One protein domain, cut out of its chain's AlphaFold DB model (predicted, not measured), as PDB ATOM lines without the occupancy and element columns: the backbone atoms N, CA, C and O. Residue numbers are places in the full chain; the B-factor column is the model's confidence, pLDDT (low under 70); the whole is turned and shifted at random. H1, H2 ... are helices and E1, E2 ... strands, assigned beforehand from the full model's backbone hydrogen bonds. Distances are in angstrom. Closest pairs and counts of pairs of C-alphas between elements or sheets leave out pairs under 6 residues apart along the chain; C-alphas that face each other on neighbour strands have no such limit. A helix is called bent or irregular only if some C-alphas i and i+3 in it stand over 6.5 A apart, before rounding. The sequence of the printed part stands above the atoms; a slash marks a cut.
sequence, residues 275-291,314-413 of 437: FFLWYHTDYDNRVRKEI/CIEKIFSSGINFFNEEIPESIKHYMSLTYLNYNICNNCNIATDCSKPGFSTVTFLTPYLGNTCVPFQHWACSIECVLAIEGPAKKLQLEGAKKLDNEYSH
ATOM      1  N   PHE A 275       2.486  14.783 -32.168       53.53
ATOM      2  CA  PHE A 275       1.501  14.695 -33.262       53.53
ATOM      3  C   PHE A 275       1.630  15.847 -34.266       53.53
ATOM      4  O   PHE A 275       1.426  15.659 -35.461       53.53
ATOM      5  N   PHE A 276       2.009  17.030 -33.775       57.31
ATOM      6  CA  PHE A 276       2.269  18.196 -34.612       57.31
ATOM      7  C   PHE A 276       3.504  17.980 -35.505       57.31
ATOM      8  O   PHE A 276       3.403  18.144 -36.716       57.31
ATOM      9  N   LEU A 277       4.646  17.536 -34.953       54.50
ATOM     10  CA  LEU A 277       5.832  17.187 -35.750       54.50
ATOM     11  C   LEU A 277       5.514  16.067 -36.736       54.50
ATOM     12  O   LEU A 277       5.822  16.211 -37.908       54.50
ATOM     13  N   TRP A 278       4.868  14.990 -36.279       53.81
ATOM     14  CA  TRP A 278       4.568  13.822 -37.112       53.81
ATOM     15  C   TRP A 278       3.750  14.179 -38.361       53.81
ATOM     16  O   TRP A 278       3.983  13.624 -39.433       53.81
ATOM     17  N   TYR A 279       2.843  15.154 -38.258       54.84
ATOM     18  CA  TYR A 279       2.074  15.646 -39.400       54.84
ATOM     19  C   TYR A 279       2.890  16.538 -40.351       54.84
ATOM     20  O   TYR A 279       2.652  16.524 -41.559       54.84
ATOM     21  N   HIS A 280       3.866  17.286 -39.835       56.56
ATOM     22  CA  HIS A 280       4.678  18.226 -40.613       56.56
ATOM     23  C   HIS A 280       5.991  17.642 -41.156       56.56
ATOM     24  O   HIS A 280       6.651  18.309 -41.945       56.56
ATOM     25  N   THR A 281       6.377  16.420 -40.776       53.03
ATOM     26  CA  THR A 281       7.657  15.820 -41.197       53.03
ATOM     27  C   THR A 281       7.593  14.947 -42.452       53.03
ATOM     28  O   THR A 281       8.597  14.316 -42.753       53.03
ATOM     29  N   ASP A 282       6.462  14.880 -43.169       53.34
ATOM     30  CA  ASP A 282       6.315  14.127 -44.439       53.34
ATOM     31  C   ASP A 282       6.880  12.688 -44.412       53.34
ATOM     32  O   ASP A 282       7.204  12.100 -45.437       53.34
ATOM     33  N   TYR A 283       6.977  12.079 -43.227       51.47
ATOM     34  CA  TYR A 283       7.393  10.691 -43.106       51.47
ATOM     35  C   TYR A 283       6.219   9.841 -43.597       51.47
ATOM     36  O   TYR A 283       5.127   9.942 -43.034       51.47
ATOM     37  N   ASP A 284       6.444   9.002 -44.609       52.25
ATOM     38  CA  ASP A 284       5.479   8.130 -45.313       52.25
ATOM     39  C   ASP A 284       4.660   7.155 -44.426       52.25
ATOM     40  O   ASP A 284       3.933   6.293 -44.911       52.25
ATOM     41  N   ASN A 285       4.704   7.305 -43.103       63.09
ATOM     42  CA  ASN A 285       4.050   6.470 -42.103       63.09
ATOM     43  C   ASN A 285       2.745   7.079 -41.549       63.09
ATOM     44  O   ASN A 285       2.389   6.784 -40.410       63.09
ATOM     45  N   ARG A 286       2.021   7.925 -42.305       74.81
ATOM     46  CA  ARG A 286       0.716   8.501 -41.876       74.81
ATOM     47  C   ARG A 286      -0.405   7.468 -41.750       74.81
ATOM     48  O   ARG A 286      -1.425   7.716 -41.101       74.81
ATOM     49  N   VAL A 287      -0.200   6.314 -42.370       82.94
ATOM     50  CA  VAL A 287      -1.036   5.130 -42.229       82.94
ATOM     51  C   VAL A 287      -0.308   4.149 -41.329       82.94
ATOM     52  O   VAL A 287       0.814   3.738 -41.622       82.94
ATOM     53  N   ARG A 288      -0.947   3.757 -40.228       83.69
ATOM     54  CA  ARG A 288      -0.414   2.741 -39.320       83.69
ATOM     55  C   ARG A 288      -1.261   1.490 -39.426       83.69
ATOM     56  O   ARG A 288      -2.479   1.557 -39.306       83.69
ATOM     57  N   LYS A 289      -0.619   0.340 -39.625       82.50
ATOM     58  CA  LYS A 289      -1.289  -0.952 -39.470       82.50
ATOM     59  C   LYS A 289      -1.487  -1.200 -37.978       82.50
ATOM     60  O   LYS A 289      -0.514  -1.240 -37.227       82.50
ATOM     61  N   GLU A 290      -2.730  -1.356 -37.555       74.88
ATOM     62  CA  GLU A 290      -3.085  -1.621 -36.167       74.88
ATOM     63  C   GLU A 290      -3.595  -3.053 -36.026       74.88
ATOM     64  O   GLU A 290      -4.479  -3.500 -36.752       74.88
ATOM     65  N   ILE A 291      -3.041  -3.772 -35.055       62.19
ATOM     66  CA  ILE A 291      -3.686  -4.952 -34.486       62.19
ATOM     67  C   ILE A 291      -4.347  -4.424 -33.222       62.19
ATOM     68  O   ILE A 291      -3.645  -4.033 -32.285       62.19
ATOM     69  N   CYS A 314     -25.328 -11.291 -37.671       82.25
ATOM     70  CA  CYS A 314     -26.414 -10.320 -37.784       82.25
ATOM     71  C   CYS A 314     -26.000  -8.952 -37.230       82.25
ATOM     72  O   CYS A 314     -26.243  -7.936 -37.879       82.25
ATOM     73  N   ILE A 315     -25.342  -8.916 -36.073       83.06
ATOM     74  CA  ILE A 315     -24.882  -7.680 -35.432       83.06
ATOM     75  C   ILE A 315     -23.835  -6.970 -36.288       83.06
ATOM     76  O   ILE A 315     -23.978  -5.773 -36.536       83.06
ATOM     77  N   GLU A 316     -22.841  -7.696 -36.811       84.06
ATOM     78  CA  GLU A 316     -21.827  -7.147 -37.720       84.06
ATOM     79  C   GLU A 316     -22.494  -6.500 -38.944       84.06
ATOM     80  O   GLU A 316     -22.139  -5.386 -39.339       84.06
ATOM     81  N   LYS A 317     -23.526  -7.142 -39.511       86.06
ATOM     82  CA  LYS A 317     -24.292  -6.587 -40.637       86.06
ATOM     83  C   LYS A 317     -25.140  -5.379 -40.258       86.06
ATOM     84  O   LYS A 317     -25.165  -4.418 -41.026       86.06
ATOM     85  N   ILE A 318     -25.789  -5.381 -39.095       86.38
ATOM     86  CA  ILE A 318     -26.582  -4.228 -38.652       86.38
ATOM     87  C   ILE A 318     -25.667  -3.035 -38.361       86.38
ATOM     88  O   ILE A 318     -25.954  -1.933 -38.821       86.38
ATOM     89  N   PHE A 319     -24.534  -3.227 -37.685       87.50
ATOM     90  CA  PHE A 319     -23.565  -2.148 -37.474       87.50
ATOM     91  C   PHE A 319     -22.999  -1.632 -38.798       87.50
ATOM     92  O   PHE A 319     -22.922  -0.419 -38.991       87.50
ATOM     93  N   SER A 320     -22.713  -2.539 -39.738       86.44
ATOM     94  CA  SER A 320     -22.249  -2.179 -41.081       86.44
ATOM     95  C   SER A 320     -23.270  -1.375 -41.890       86.44
ATOM     96  O   SER A 320     -22.884  -0.628 -42.785       86.44
ATOM     97  N   SER A 321     -24.567  -1.508 -41.593       85.50
ATOM     98  CA  SER A 321     -25.614  -0.744 -42.284       85.50
ATOM     99  C   SER A 321     -25.545   0.759 -41.997       85.50
ATOM    100  O   SER A 321     -26.064   1.555 -42.775       85.50
ATOM    101  N   GLY A 322     -24.926   1.164 -40.878       78.62
ATOM    102  CA  GLY A 322     -24.896   2.559 -40.436       78.62
ATOM    103  C   GLY A 322     -26.271   3.136 -40.067       78.62
ATOM    104  O   GLY A 322     -26.373   4.340 -39.831       78.62
ATOM    105  N   ILE A 323     -27.318   2.307 -40.010       82.81
ATOM    106  CA  ILE A 323     -28.670   2.705 -39.612       82.81
ATOM    107  C   ILE A 323     -28.719   2.834 -38.087       82.81
ATOM    108  O   ILE A 323     -28.116   2.040 -37.357       82.81
ATOM    109  N   ASN A 324     -29.467   3.824 -37.591       83.94
ATOM    110  CA  ASN A 324     -29.765   3.923 -36.168       83.94
ATOM    111  C   ASN A 324     -30.728   2.797 -35.748       83.94
ATOM    112  O   ASN A 324     -31.943   2.987 -35.672       83.94
ATOM    113  N   PHE A 325     -30.168   1.634 -35.425       81.56
ATOM    114  CA  PHE A 325     -30.911   0.448 -34.997       81.56
ATOM    115  C   PHE A 325     -31.717   0.655 -33.700       81.56
ATOM    116  O   PHE A 325     -32.570  -0.169 -33.378       81.56
ATOM    117  N   PHE A 326     -31.505   1.749 -32.953       80.62
ATOM    118  CA  PHE A 326     -32.342   2.077 -31.796       80.62
ATOM    119  C   PHE A 326     -33.750   2.548 -32.188       80.62
ATOM    120  O   PHE A 326     -34.685   2.360 -31.400       80.62
ATOM    121  N   ASN A 327     -33.918   3.108 -33.390       79.62
ATOM    122  CA  ASN A 327     -35.208   3.586 -33.893       79.62
ATOM    123  C   ASN A 327     -36.027   2.499 -34.607       79.62
ATOM    124  O   ASN A 327     -37.238   2.646 -34.720       79.62
ATOM    125  N   GLU A 328     -35.385   1.414 -35.035       77.25
ATOM    126  CA  GLU A 328     -36.026   0.310 -35.757       77.25
ATOM    127  C   GLU A 328     -36.900  -0.568 -34.844       77.25
ATOM    128  O   GLU A 328     -36.716  -0.595 -33.618       77.25
ATOM    129  N   GLU A 329     -37.819  -1.343 -35.431       76.38
ATOM    130  CA  GLU A 329     -38.696  -2.313 -34.743       76.38
ATOM    131  C   GLU A 329     -37.946  -3.585 -34.291       76.38
ATOM    132  O   GLU A 329     -38.374  -4.718 -34.494       76.38
ATOM    133  N   ILE A 330     -36.783  -3.404 -33.668       78.56
ATOM    134  CA  ILE A 330     -35.978  -4.479 -33.086       78.56
ATOM    135  C   ILE A 330     -36.381  -4.658 -31.609       78.56
ATOM    136  O   ILE A 330     -36.540  -3.655 -30.902       78.56
ATOM    137  N   PRO A 331     -36.512  -5.902 -31.108       78.38
ATOM    138  CA  PRO A 331     -36.729  -6.171 -29.689       78.38
ATOM    139  C   PRO A 331     -35.715  -5.462 -28.782       78.38
ATOM    140  O   PRO A 331     -34.515  -5.433 -29.057       78.38
ATOM    141  N   GLU A 332     -36.196  -4.928 -27.661       73.69
ATOM    142  CA  GLU A 332     -35.389  -4.118 -26.741       73.69
ATOM    143  C   GLU A 332     -34.219  -4.899 -26.120       73.69
ATOM    144  O   GLU A 332     -33.117  -4.375 -25.974       73.69
ATOM    145  N   SER A 333     -34.417  -6.194 -25.864       71.69
ATOM    146  CA  SER A 333     -33.364  -7.108 -25.413       71.69
ATOM    147  C   SER A 333     -32.203  -7.215 -26.409       71.69
ATOM    148  O   SER A 333     -31.040  -7.241 -26.009       71.69
ATOM    149  N   ILE A 334     -32.501  -7.217 -27.712       76.38
ATOM    150  CA  ILE A 334     -31.492  -7.254 -28.776       76.38
ATOM    151  C   ILE A 334     -30.792  -5.897 -28.873       76.38
ATOM    152  O   ILE A 334     -29.567  -5.861 -28.948       76.38
ATOM    153  N   LYS A 335     -31.526  -4.779 -28.785       79.19
ATOM    154  CA  LYS A 335     -30.928  -3.430 -28.747       79.19
ATOM    155  C   LYS A 335     -29.965  -3.268 -27.572       79.19
ATOM    156  O   LYS A 335     -28.878  -2.716 -27.742       79.19
ATOM    157  N   HIS A 336     -30.337  -3.776 -26.399       73.56
ATOM    158  CA  HIS A 336     -29.482  -3.769 -25.218       73.56
ATOM    159  C   HIS A 336     -28.225  -4.629 -25.428       73.56
ATOM    160  O   HIS A 336     -27.113  -4.131 -25.249       73.56
ATOM    161  N   TYR A 337     -28.371  -5.865 -25.918       77.00
ATOM    162  CA  TYR A 337     -27.232  -6.734 -26.238       77.00
ATOM    163  C   TYR A 337     -26.281  -6.107 -27.272       77.00
ATOM    164  O   TYR A 337     -25.062  -6.090 -27.090       77.00
ATOM    165  N   MET A 338     -26.837  -5.514 -28.329       80.31
ATOM    166  CA  MET A 338     -26.083  -4.759 -29.329       80.31
ATOM    167  C   MET A 338     -25.353  -3.574 -28.703       80.31
ATOM    168  O   MET A 338     -24.207  -3.312 -29.048       80.31
ATOM    169  N   SER A 339     -25.972  -2.876 -27.749       79.31
ATOM    170  CA  SER A 339     -25.330  -1.744 -27.084       79.31
ATOM    171  C   SER A 339     -24.105  -2.157 -26.254       79.31
ATOM    172  O   SER A 339     -23.073  -1.479 -26.286       79.31
ATOM    173  N   LEU A 340     -24.176  -3.304 -25.574       75.75
ATOM    174  CA  LEU A 340     -23.071  -3.844 -24.782       75.75
ATOM    175  C   LEU A 340     -21.922  -4.345 -25.662       75.75
ATOM    176  O   LEU A 340     -20.755  -4.149 -25.333       75.75
ATOM    177  N   THR A 341     -22.251  -4.970 -26.791       77.75
ATOM    178  CA  THR A 341     -21.267  -5.544 -27.721       77.75
ATOM    179  C   THR A 341     -20.683  -4.524 -28.693       77.75
ATOM    180  O   THR A 341     -19.627  -4.780 -29.260       77.75
ATOM    181  N   TYR A 342     -21.310  -3.355 -28.854       79.25
ATOM    182  CA  TYR A 342     -20.937  -2.329 -29.834       79.25
ATOM    183  C   TYR A 342     -19.449  -1.958 -29.820       79.25
ATOM    184  O   TYR A 342     -18.838  -1.747 -30.861       79.25
ATOM    185  N   LEU A 343     -18.857  -1.896 -28.628       75.06
ATOM    186  CA  LEU A 343     -17.465  -1.487 -28.416       75.06
ATOM    187  C   LEU A 343     -16.449  -2.590 -28.746       75.06
ATOM    188  O   LEU A 343     -15.257  -2.313 -28.831       75.06
ATOM    189  N   ASN A 344     -16.914  -3.822 -28.957       80.06
ATOM    190  CA  ASN A 344     -16.090  -4.930 -29.434       80.06
ATOM    191  C   ASN A 344     -15.913  -4.899 -30.960       80.06
ATOM    192  O   ASN A 344     -15.177  -5.716 -31.505       80.06
ATOM    193  N   TYR A 345     -16.577  -3.971 -31.654       84.38
ATOM    194  CA  TYR A 345     -16.484  -3.817 -33.097       84.38
ATOM    195  C   TYR A 345     -15.814  -2.494 -33.457       84.38
ATOM    196  O   TYR A 345     -16.143  -1.428 -32.938       84.38
ATOM    197  N   ASN A 346     -14.899  -2.568 -34.414       85.69
ATOM    198  CA  ASN A 346     -14.343  -1.419 -35.099       85.69
ATOM    199  C   ASN A 346     -15.195  -1.096 -36.319       85.69
ATOM    200  O   ASN A 346     -15.454  -1.968 -37.145       85.69
ATOM    201  N   ILE A 347     -15.614   0.160 -36.445       89.00
ATOM    202  CA  ILE A 347     -16.422   0.628 -37.573       89.00
ATOM    203  C   ILE A 347     -15.537   1.465 -38.484       89.00
ATOM    204  O   ILE A 347     -14.939   2.451 -38.055       89.00
ATOM    205  N   CYS A 348     -15.454   1.063 -39.751       90.38
ATOM    206  CA  CYS A 348     -14.645   1.747 -40.748       90.38
ATOM    207  C   CYS A 348     -15.193   3.151 -41.021       90.38
ATOM    208  O   CYS A 348     -16.328   3.304 -41.468       90.38
ATOM    209  N   ASN A 349     -14.363   4.179 -40.839       89.75
ATOM    210  CA  ASN A 349     -14.744   5.570 -41.092       89.75
ATOM    211  C   ASN A 349     -15.056   5.871 -42.570       89.75
ATOM    212  O   ASN A 349     -15.723   6.865 -42.844       89.75
ATOM    213  N   ASN A 350     -14.595   5.028 -43.505       91.00
ATOM    214  CA  ASN A 350     -14.825   5.196 -44.943       91.00
ATOM    215  C   ASN A 350     -16.068   4.434 -45.436       91.00
ATOM    216  O   ASN A 350     -16.977   5.024 -46.008       91.00
ATOM    217  N   CYS A 351     -16.114   3.114 -45.224       90.25
ATOM    218  CA  CYS A 351     -17.153   2.245 -45.792       90.25
ATOM    219  C   CYS A 351     -18.220   1.790 -44.782       90.25
ATOM    220  O   CYS A 351     -19.083   0.997 -45.142       90.25
ATOM    221  N   ASN A 352     -18.150   2.250 -43.527       89.00
ATOM    222  CA  ASN A 352     -19.008   1.855 -42.400       89.00
ATOM    223  C   ASN A 352     -19.005   0.360 -42.040       89.00
ATOM    224  O   ASN A 352     -19.691  -0.011 -41.097       89.00
ATOM    225  N   ILE A 353     -18.229  -0.493 -42.720       89.81
ATOM    226  CA  ILE A 353     -18.125  -1.914 -42.373       89.81
ATOM    227  C   ILE A 353     -17.660  -2.038 -40.922       89.81
ATOM    228  O   ILE A 353     -16.620  -1.490 -40.540       89.81
ATOM    229  N   ALA A 354     -18.449  -2.760 -40.134       87.75
ATOM    230  CA  ALA A 354     -18.090  -3.167 -38.794       87.75
ATOM    231  C   ALA A 354     -17.287  -4.462 -38.873       87.75
ATOM    232  O   ALA A 354     -17.644  -5.377 -39.610       87.75
ATOM    233  N   THR A 355     -16.210  -4.541 -38.111       84.94
ATOM    234  CA  THR A 355     -15.400  -5.748 -37.970       84.94
ATOM    235  C   THR A 355     -15.074  -5.951 -36.507       84.94
ATOM    236  O   THR A 355     -14.852  -4.974 -35.797       84.94
ATOM    237  N   ASP A 356     -14.976  -7.198 -36.068       82.19
ATOM    238  CA  ASP A 356     -14.468  -7.508 -34.732       82.19
ATOM    239  C   ASP A 356     -13.113  -6.816 -34.477       82.19
ATOM    240  O   ASP A 356     -12.232  -6.790 -35.343       82.19
ATOM    241  N   CYS A 357     -12.957  -6.257 -33.279       77.94
ATOM    242  CA  CYS A 357     -11.732  -5.650 -32.782       77.94
ATOM    243  C   CYS A 357     -10.502  -6.567 -32.878       77.94
ATOM    244  O   CYS A 357      -9.384  -6.073 -32.984       77.94
ATOM    245  N   SER A 358     -10.682  -7.890 -32.885       75.00
ATOM    246  CA  SER A 358      -9.583  -8.848 -33.065       75.00
ATOM    247  C   SER A 358      -8.939  -8.790 -34.460       75.00
ATOM    248  O   SER A 358      -7.770  -9.159 -34.622       75.00
ATOM    249  N   LYS A 359      -9.672  -8.317 -35.479       79.69
ATOM    250  CA  LYS A 359      -9.184  -8.257 -36.861       79.69
ATOM    251  C   LYS A 359      -8.205  -7.083 -37.033       79.69
ATOM    252  O   LYS A 359      -8.438  -5.992 -36.508       79.69
ATOM    253  N   PRO A 360      -7.102  -7.275 -37.782       84.44
ATOM    254  CA  PRO A 360      -6.183  -6.187 -38.077       84.44
ATOM    255  C   PRO A 360      -6.873  -5.135 -38.949       84.44
ATOM    256  O   PRO A 360      -7.636  -5.465 -39.854       84.44
ATOM    257  N   GLY A 361      -6.557  -3.872 -38.697       88.25
ATOM    258  CA  GLY A 361      -7.027  -2.741 -39.481       88.25
ATOM    259  C   GLY A 361      -5.923  -1.717 -39.681       88.25
ATOM    260  O   GLY A 361      -4.736  -1.980 -39.462       88.25
ATOM    261  N   PHE A 362      -6.321  -0.529 -40.101       89.69
ATOM    262  CA  PHE A 362      -5.418   0.585 -40.325       89.69
ATOM    263  C   PHE A 362      -5.964   1.827 -39.630       89.69
ATOM    264  O   PHE A 362      -7.173   2.049 -39.607       89.69
ATOM    265  N   SER A 363      -5.079   2.651 -39.084       87.50
ATOM    266  CA  SER A 363      -5.435   3.948 -38.526       87.50
ATOM    267  C   SER A 363      -4.688   5.077 -39.208       87.50
ATOM    268  O   SER A 363      -3.582   4.912 -39.733       87.50
ATOM    269  N   THR A 364      -5.311   6.247 -39.197       87.31
ATOM    270  CA  THR A 364      -4.693   7.491 -39.641       87.31
ATOM    271  C   THR A 364      -5.241   8.657 -38.829       87.31
ATOM    272  O   THR A 364      -6.279   8.538 -38.174       87.31
ATOM    273  N   VAL A 365      -4.539   9.785 -38.848       84.44
ATOM    274  CA  VAL A 365      -4.986  11.018 -38.199       84.44
ATOM    275  C   VAL A 365      -5.085  12.106 -39.258       84.44
ATOM    276  O   VAL A 365      -4.096  12.426 -39.915       84.44
ATOM    277  N   THR A 366      -6.272  12.684 -39.413       83.44
ATOM    278  CA  THR A 366      -6.512  13.829 -40.297       83.44
ATOM    279  C   THR A 366      -6.639  15.108 -39.482       83.44
ATOM    280  O   THR A 366      -6.941  15.069 -38.292       83.44
ATOM    281  N   PHE A 367      -6.474  16.256 -40.130       78.75
ATOM    282  CA  PHE A 367      -6.628  17.557 -39.490       78.75
ATOM    283  C   PHE A 367      -7.583  18.421 -40.306       78.75
ATOM    284  O   PHE A 367      -7.527  18.415 -41.534       78.75
ATOM    285  N   LEU A 368      -8.441  19.168 -39.615       73.19
ATOM    286  CA  LEU A 368      -9.218  20.259 -40.202       73.19
ATOM    287  C   LEU A 368      -8.524  21.588 -39.841       73.19
ATOM    288  O   LEU A 368      -8.155  21.809 -38.686       73.19
ATOM    289  N   THR A 369      -8.271  22.421 -40.850       59.59
ATOM    290  CA  THR A 369      -7.494  23.682 -40.824       59.59
ATOM    291  C   THR A 369      -8.413  24.920 -40.698       59.59
ATOM    292  O   THR A 369      -9.590  24.798 -41.035       59.59
ATOM    293  N   PRO A 370      -7.935  26.100 -40.213       48.34
ATOM    294  CA  PRO A 370      -6.757  26.799 -40.744       48.34
ATOM    295  C   PRO A 370      -5.683  27.226 -39.736       48.34
ATOM    296  O   PRO A 370      -5.915  27.451 -38.552       48.34
ATOM    297  N   TYR A 371      -4.461  27.326 -40.261       45.66
ATOM    298  CA  TYR A 371      -3.245  27.654 -39.532       45.66
ATOM    299  C   TYR A 371      -3.003  29.167 -39.539       45.66
ATOM    300  O   TYR A 371      -2.425  29.699 -40.477       45.66
ATOM    301  N   LEU A 372      -3.466  29.845 -38.487       36.31
ATOM    302  CA  LEU A 372      -2.825  30.990 -37.818       36.31
ATOM    303  C   LEU A 372      -3.742  31.422 -36.666       36.31
ATOM    304  O   LEU A 372      -4.711  32.147 -36.860       36.31
ATOM    305  N   GLY A 373      -3.418  30.939 -35.464       42.62
ATOM    306  CA  GLY A 373      -4.106  31.285 -34.218       42.62
ATOM    307  C   GLY A 373      -5.056  30.197 -33.719       42.62
ATOM    308  O   GLY A 373      -6.255  30.306 -33.912       42.62
ATOM    309  N   ASN A 374      -4.487  29.183 -33.045       47.06
ATOM    310  CA  ASN A 374      -5.146  28.241 -32.123       47.06
ATOM    311  C   ASN A 374      -6.486  27.669 -32.640       47.06
ATOM    312  O   ASN A 374      -7.540  28.217 -32.365       47.06
ATOM    313  N   THR A 375      -6.554  26.559 -33.372       55.25
ATOM    314  CA  THR A 375      -6.142  25.217 -32.939       55.25
ATOM    315  C   THR A 375      -6.263  24.251 -34.128       55.25
ATOM    316  O   THR A 375      -7.372  24.023 -34.604       55.25
ATOM    317  N   CYS A 376      -5.178  23.614 -34.583       67.88
ATOM    318  CA  CYS A 376      -5.318  22.433 -35.446       67.88
ATOM    319  C   CYS A 376      -6.022  21.325 -34.649       67.88
ATOM    320  O   CYS A 376      -5.583  20.996 -33.541       67.88
ATOM    321  N   VAL A 377      -7.097  20.753 -35.193       77.25
ATOM    322  CA  VAL A 377      -7.860  19.696 -34.515       77.25
ATOM    323  C   VAL A 377      -7.540  18.344 -35.161       77.25
ATOM    324  O   VAL A 377      -7.929  18.130 -36.311       77.25
ATOM    325  N   PRO A 378      -6.818  17.440 -34.467       81.88
ATOM    326  CA  PRO A 378      -6.590  16.083 -34.947       81.88
ATOM    327  C   PRO A 378      -7.857  15.236 -34.808       81.88
ATOM    328  O   PRO A 378      -8.488  15.221 -33.747       81.88
ATOM    329  N   PHE A 379      -8.166  14.478 -35.854       86.38
ATOM    330  CA  PHE A 379      -9.217  13.468 -35.898       86.38
ATOM    331  C   PHE A 379      -8.593  12.109 -36.189       86.38
ATOM    332  O   PHE A 379      -7.930  11.945 -37.209       86.38
ATOM    333  N   GLN A 380      -8.787  11.138 -35.301       87.69
ATOM    334  CA  GLN A 380      -8.276   9.781 -35.470       87.69
ATOM    335  C   GLN A 380      -9.328   8.904 -36.138       87.69
ATOM    336  O   GLN A 380     -10.448   8.775 -35.647       87.69
ATOM    337  N   HIS A 381      -8.933   8.257 -37.226       89.44
ATOM    338  CA  HIS A 381      -9.772   7.371 -38.020       89.44
ATOM    339  C   HIS A 381      -9.260   5.945 -37.942       89.44
ATOM    340  O   HIS A 381      -8.051   5.711 -37.871       89.44
ATOM    341  N   TRP A 382     -10.190   5.004 -38.024       90.69
ATOM    342  CA  TRP A 382      -9.916   3.593 -38.228       90.69
ATOM    343  C   TRP A 382     -10.564   3.140 -39.540       90.69
ATOM    344  O   TRP A 382     -11.674   3.558 -39.885       90.69
ATOM    345  N   ALA A 383      -9.880   2.282 -40.290       91.44
ATOM    346  CA  ALA A 383     -10.432   1.670 -41.487       91.44
ATOM    347  C   ALA A 383     -10.032   0.199 -41.625       91.44
ATOM    348  O   ALA A 383      -8.962  -0.236 -41.196       91.44
ATOM    349  N   CYS A 384     -10.914  -0.564 -42.267       91.00
ATOM    350  CA  CYS A 384     -10.797  -2.015 -42.394       91.00
ATOM    351  C   CYS A 384      -9.755  -2.467 -43.428       91.00
ATOM    352  O   CYS A 384      -9.314  -3.611 -43.391       91.00
ATOM    353  N   SER A 385      -9.370  -1.598 -44.364       91.81
ATOM    354  CA  SER A 385      -8.422  -1.920 -45.432       91.81
ATOM    355  C   SER A 385      -7.518  -0.738 -45.764       91.81
ATOM    356  O   SER A 385      -7.795   0.407 -45.383       91.81
ATOM    357  N   ILE A 386      -6.439  -1.022 -46.494       90.25
ATOM    358  CA  ILE A 386      -5.506   0.007 -46.950       90.25
ATOM    359  C   ILE A 386      -6.189   0.976 -47.919       90.25
ATOM    360  O   ILE A 386      -5.993   2.182 -47.794       90.25
ATOM    361  N   GLU A 387      -7.061   0.485 -48.810       93.31
ATOM    362  CA  GLU A 387      -7.808   1.351 -49.730       93.31
ATOM    363  C   GLU A 387      -8.723   2.303 -48.955       93.31
ATOM    364  O   GLU A 387      -8.809   3.485 -49.283       93.31
ATOM    365  N   CYS A 388      -9.363   1.815 -47.885       93.44
ATOM    366  CA  CYS A 388     -10.240   2.637 -47.058       93.44
ATOM    367  C   CYS A 388      -9.484   3.727 -46.296       93.44
ATOM    368  O   CYS A 388      -9.979   4.848 -46.218       93.44
ATOM    369  N   VAL A 389      -8.299   3.438 -45.744       90.81
ATOM    370  CA  VAL A 389      -7.505   4.492 -45.093       90.81
ATOM    371  C   VAL A 389      -6.988   5.501 -46.109       90.81
ATOM    372  O   VAL A 389      -7.045   6.697 -45.838       90.81
ATOM    373  N   LEU A 390      -6.524   5.060 -47.278       90.81
ATOM    374  CA  LEU A 390      -6.053   5.977 -48.319       90.81
ATOM    375  C   LEU A 390      -7.182   6.868 -48.855       90.81
ATOM    376  O   LEU A 390      -6.946   8.037 -49.148       90.81
ATOM    377  N   ALA A 391      -8.416   6.357 -48.913       92.56
ATOM    378  CA  ALA A 391      -9.597   7.146 -49.257       92.56
ATOM    379  C   ALA A 391      -9.917   8.244 -48.224       92.56
ATOM    380  O   ALA A 391     -10.518   9.253 -48.584       92.56
ATOM    381  N   ILE A 392      -9.491   8.083 -46.966       90.25
ATOM    382  CA  ILE A 392      -9.624   9.104 -45.915       90.25
ATOM    383  C   ILE A 392      -8.425  10.067 -45.942       90.25
ATOM    384  O   ILE A 392      -8.597  11.287 -45.940       90.25
ATOM    385  N   GLU A 393      -7.203   9.530 -45.967       88.69
ATOM    386  CA  GLU A 393      -5.959  10.302 -45.854       88.69
ATOM    387  C   GLU A 393      -5.690  11.147 -47.102       88.69
ATOM    388  O   GLU A 393      -5.366  12.327 -46.974       88.69
ATOM    389  N   GLY A 394      -5.897  10.590 -48.299       87.69
ATOM    390  CA  GLY A 394      -5.570  11.246 -49.565       87.69
ATOM    391  C   GLY A 394      -6.290  12.588 -49.761       87.69
ATOM    392  O   GLY A 394      -5.623  13.608 -49.976       87.69
ATOM    393  N   PRO A 395      -7.633  12.646 -49.649       88.62
ATOM    394  CA  PRO A 395      -8.374  13.905 -49.724       88.62
ATOM    395  C   PRO A 395      -7.987  14.890 -48.614       88.62
ATOM    396  O   PRO A 395      -7.813  16.079 -48.886       88.62
ATOM    397  N   ALA A 396      -7.792  14.407 -47.381       84.50
ATOM    398  CA  ALA A 396      -7.394  15.248 -46.253       84.50
ATOM    399  C   ALA A 396      -6.004  15.876 -46.466       84.50
ATOM    400  O   ALA A 396      -5.811  17.065 -46.206       84.50
ATOM    401  N   LYS A 397      -5.047  15.111 -47.002       81.50
ATOM    402  CA  LYS A 397      -3.709  15.591 -47.372       81.50
ATOM    403  C   LYS A 397      -3.776  16.635 -48.482       81.50
ATOM    404  O   LYS A 397      -3.091  17.653 -48.405       81.50
ATOM    405  N   LYS A 398      -4.621  16.428 -49.496       85.31
ATOM    406  CA  LYS A 398      -4.806  17.409 -50.574       85.31
ATOM    407  C   LYS A 398      -5.340  18.740 -50.035       85.31
ATOM    408  O   LYS A 398      -4.738  19.779 -50.301       85.31
ATOM    409  N   LEU A 399      -6.396  18.699 -49.220       82.88
ATOM    410  CA  LEU A 399      -6.968  19.889 -48.578       82.88
ATOM    411  C   LEU A 399      -5.957  20.600 -47.669       82.88
ATOM    412  O   LEU A 399      -5.883  21.828 -47.667       82.88
ATOM    413  N   GLN A 400      -5.139  19.842 -46.935       78.12
ATOM    414  CA  GLN A 400      -4.051  20.391 -46.128       78.12
ATOM    415  C   GLN A 400      -3.056  21.181 -46.989       78.12
ATOM    416  O   GLN A 400      -2.734  22.322 -46.657       78.12
ATOM    417  N   LEU A 401      -2.561  20.583 -48.076       79.69
ATOM    418  CA  LEU A 401      -1.572  21.208 -48.960       79.69
ATOM    419  C   LEU A 401      -2.135  22.454 -49.654       79.69
ATOM    420  O   LEU A 401      -1.432  23.452 -49.797       79.69
ATOM    421  N   GLU A 402      -3.401  22.420 -50.069       83.69
ATOM    422  CA  GLU A 402      -4.096  23.579 -50.642       83.69
ATOM    423  C   GLU A 402      -4.279  24.699 -49.609       83.69
ATOM    424  O   GLU A 402      -3.998  25.862 -49.904       83.69
ATOM    425  N   GLY A 403      -4.675  24.351 -48.379       79.81
ATOM    426  CA  GLY A 403      -4.793  25.295 -47.269       79.81
ATOM    427  C   GLY A 403      -3.458  25.946 -46.903       79.81
ATOM    428  O   GLY A 403      -3.405  27.162 -46.734       79.81
ATOM    429  N   ALA A 404      -2.375  25.163 -46.850       78.12
ATOM    430  CA  ALA A 404      -1.024  25.667 -46.608       78.12
ATOM    431  C   ALA A 404      -0.604  26.682 -47.685       78.12
ATOM    432  O   ALA A 404      -0.246  27.808 -47.355       78.12
ATOM    433  N   LYS A 405      -0.777  26.340 -48.970       83.62
ATOM    434  CA  LYS A 405      -0.486  27.257 -50.089       83.62
ATOM    435  C   LYS A 405      -1.292  28.555 -50.012       83.62
ATOM    436  O   LYS A 405      -0.762  29.629 -50.284       83.62
ATOM    437  N   LYS A 406      -2.582  28.471 -49.671       84.38
ATOM    438  CA  LYS A 406      -3.441  29.656 -49.535       84.38
ATOM    439  C   LYS A 406      -2.938  30.580 -48.424       84.38
ATOM    440  O   LYS A 406      -2.853  31.786 -48.633       84.38
ATOM    441  N   LEU A 407      -2.567  30.015 -47.280       78.12
ATOM    442  CA  LEU A 407      -2.056  30.774 -46.141       78.12
ATOM    443  C   LEU A 407      -0.677  31.381 -46.418       78.12
ATOM    444  O   LEU A 407      -0.460  32.542 -46.085       78.12
ATOM    445  N   ASP A 408       0.221  30.664 -47.098       85.25
ATOM    446  CA  ASP A 408       1.513  31.213 -47.536       85.25
ATOM    447  C   ASP A 408       1.317  32.441 -48.445       85.25
ATOM    448  O   ASP A 408       2.018  33.453 -48.312       85.25
ATOM    449  N   ASN A 409       0.312  32.400 -49.328       87.38
ATOM    450  CA  ASN A 409      -0.063  33.540 -50.167       87.38
ATOM    451  C   ASN A 409      -0.617  34.715 -49.341       87.38
ATOM    452  O   ASN A 409      -0.270  35.868 -49.613       87.38
ATOM    453  N   GLU A 410      -1.465  34.450 -48.343       86.94
ATOM    454  CA  GLU A 410      -2.013  35.469 -47.432       86.94
ATOM    455  C   GLU A 410      -0.912  36.115 -46.577       86.94
ATOM    456  O   GLU A 410      -0.850  37.342 -46.460       86.94
ATOM    457  N   TYR A 411       0.013  35.311 -46.050       86.06
ATOM    458  CA  TYR A 411       1.169  35.784 -45.293       86.06
ATOM    459  C   TYR A 411       2.106  36.632 -46.162       86.06
ATOM    460  O   TYR A 411       2.534  37.713 -45.750       86.06
ATOM    461  N   SER A 412       2.350  36.212 -47.405       88.56
ATOM    462  CA  SER A 412       3.123  36.994 -48.380       88.56
ATOM    463  C   SER A 412       2.472  38.355 -48.665       88.56
ATOM    464  O   SER A 412       3.155  39.383 -48.681       88.56
ATOM    465  N   HIS A 413       1.141  38.400 -48.811       89.94
ATOM    466  CA  HIS A 413       0.392  39.656 -48.945       89.94
ATOM    467  C   HIS A 413       0.506  40.537 -47.695       89.94
ATOM    468  O   HIS A 413       0.696  41.752 -47.809       89.94
TER     469      HIS A 413
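Overview. This is residues 275 to 291 and 314 to 413 of the 437 residues of the protein "Leucine-rich repeat domain, L domain-like" of Cinara cedri (UniProt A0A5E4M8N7). A long rod: the long helix H4 lies along one face of a twisted sheet of three strands, E1, E4 and E5, and a small head of H2, H3 and the short hairpin E2 and E3 sits toward the opposite end from residue 413. The short helix H1 only grazes the sheet, and residues 328 to 333 stick out from the head. The printed part has 117 residues, with four named helices and five named strands in the order H1 E1 H2 H3 E2 E3 E4 E5 H4. Both sheets, E1 - E4 - E5 and E2 - E3, are antiparallel, and the class is mixed, helices and strands. The whole is loose, with a radius of gyration of the C-alphas of 18.4 A and spans of 62 by 28 by 20 A.

Along the chain. H1 is residues 275 to 280, beginning with C-alpha 275 at (1.501, 14.695, -33.262), and E1 is residues 287 to 291. After the cut come H2, residues 314 to 321, and H3, residues 332 to 344, 19.5 A long. H3 is irregular: C-alphas 340 and 343 are 7.1 A apart. E2 is residues 345 to 347 and E3 residues 354 to 356. E4, residues 360 to 368, is 26.7 A long, from C-alpha 360 at (-6.183, -6.187, -38.077), and E5, residues 377 to 383, is 19.5 A long. H4, residues 386 to 413, is 40.1 A long and ends with C-alpha 413 at (0.392, 39.656, -48.945).

Arrangement. E4 is the inner strand of its sheet, which is only just strongly twisted, with C-alphas up to 4.3 A off the best plane. Between E1 and E4, N 288 and O 363 are 2.9 A apart, within hydrogen-bond range. In the hairpin E4 and E5, N 364 and O 381 are 3.1 A apart. H4 and this sheet form two layers, a helix on one face of a sheet: its height over the sheet is 8.1 A, and it runs along the strands, at 18 degrees to E4 on the local plane. The closest C-alphas of E4 and H4, those of Thr 366 and Ala 396, are 6.2 A apart. In the hairpin E2 and E3, N 346 and O 355 are 2.8 A apart. The closest C-alphas of H2 and E3, those of Ser 320 and Ala 354, are 4.8 A apart. H2 and H3 are close but not clearly touching, about perpendicular at 74 degrees, with the C-alphas of Ile 315 and Met 338 closest at 6.9 A. H3 and H4 are apart. Every O i to N i+4 pair is within hydrogen-bond range in H1 and H2, against 7 of 9 in H3 and 22 of 24 in H4.

Size, cuts and confidence. The two C-alphas farthest apart, those of Ser 333 and His 413, are 62.3 A apart. Residues 292 to 313 are not printed, and C-alphas 291 and 314 are 23.6 A apart across the cut. Of the links that are printed whole, none is long. The mean pLDDT of the printed part is 78.5, with residues 275 to 285, 291 and 369 to 376 under 70.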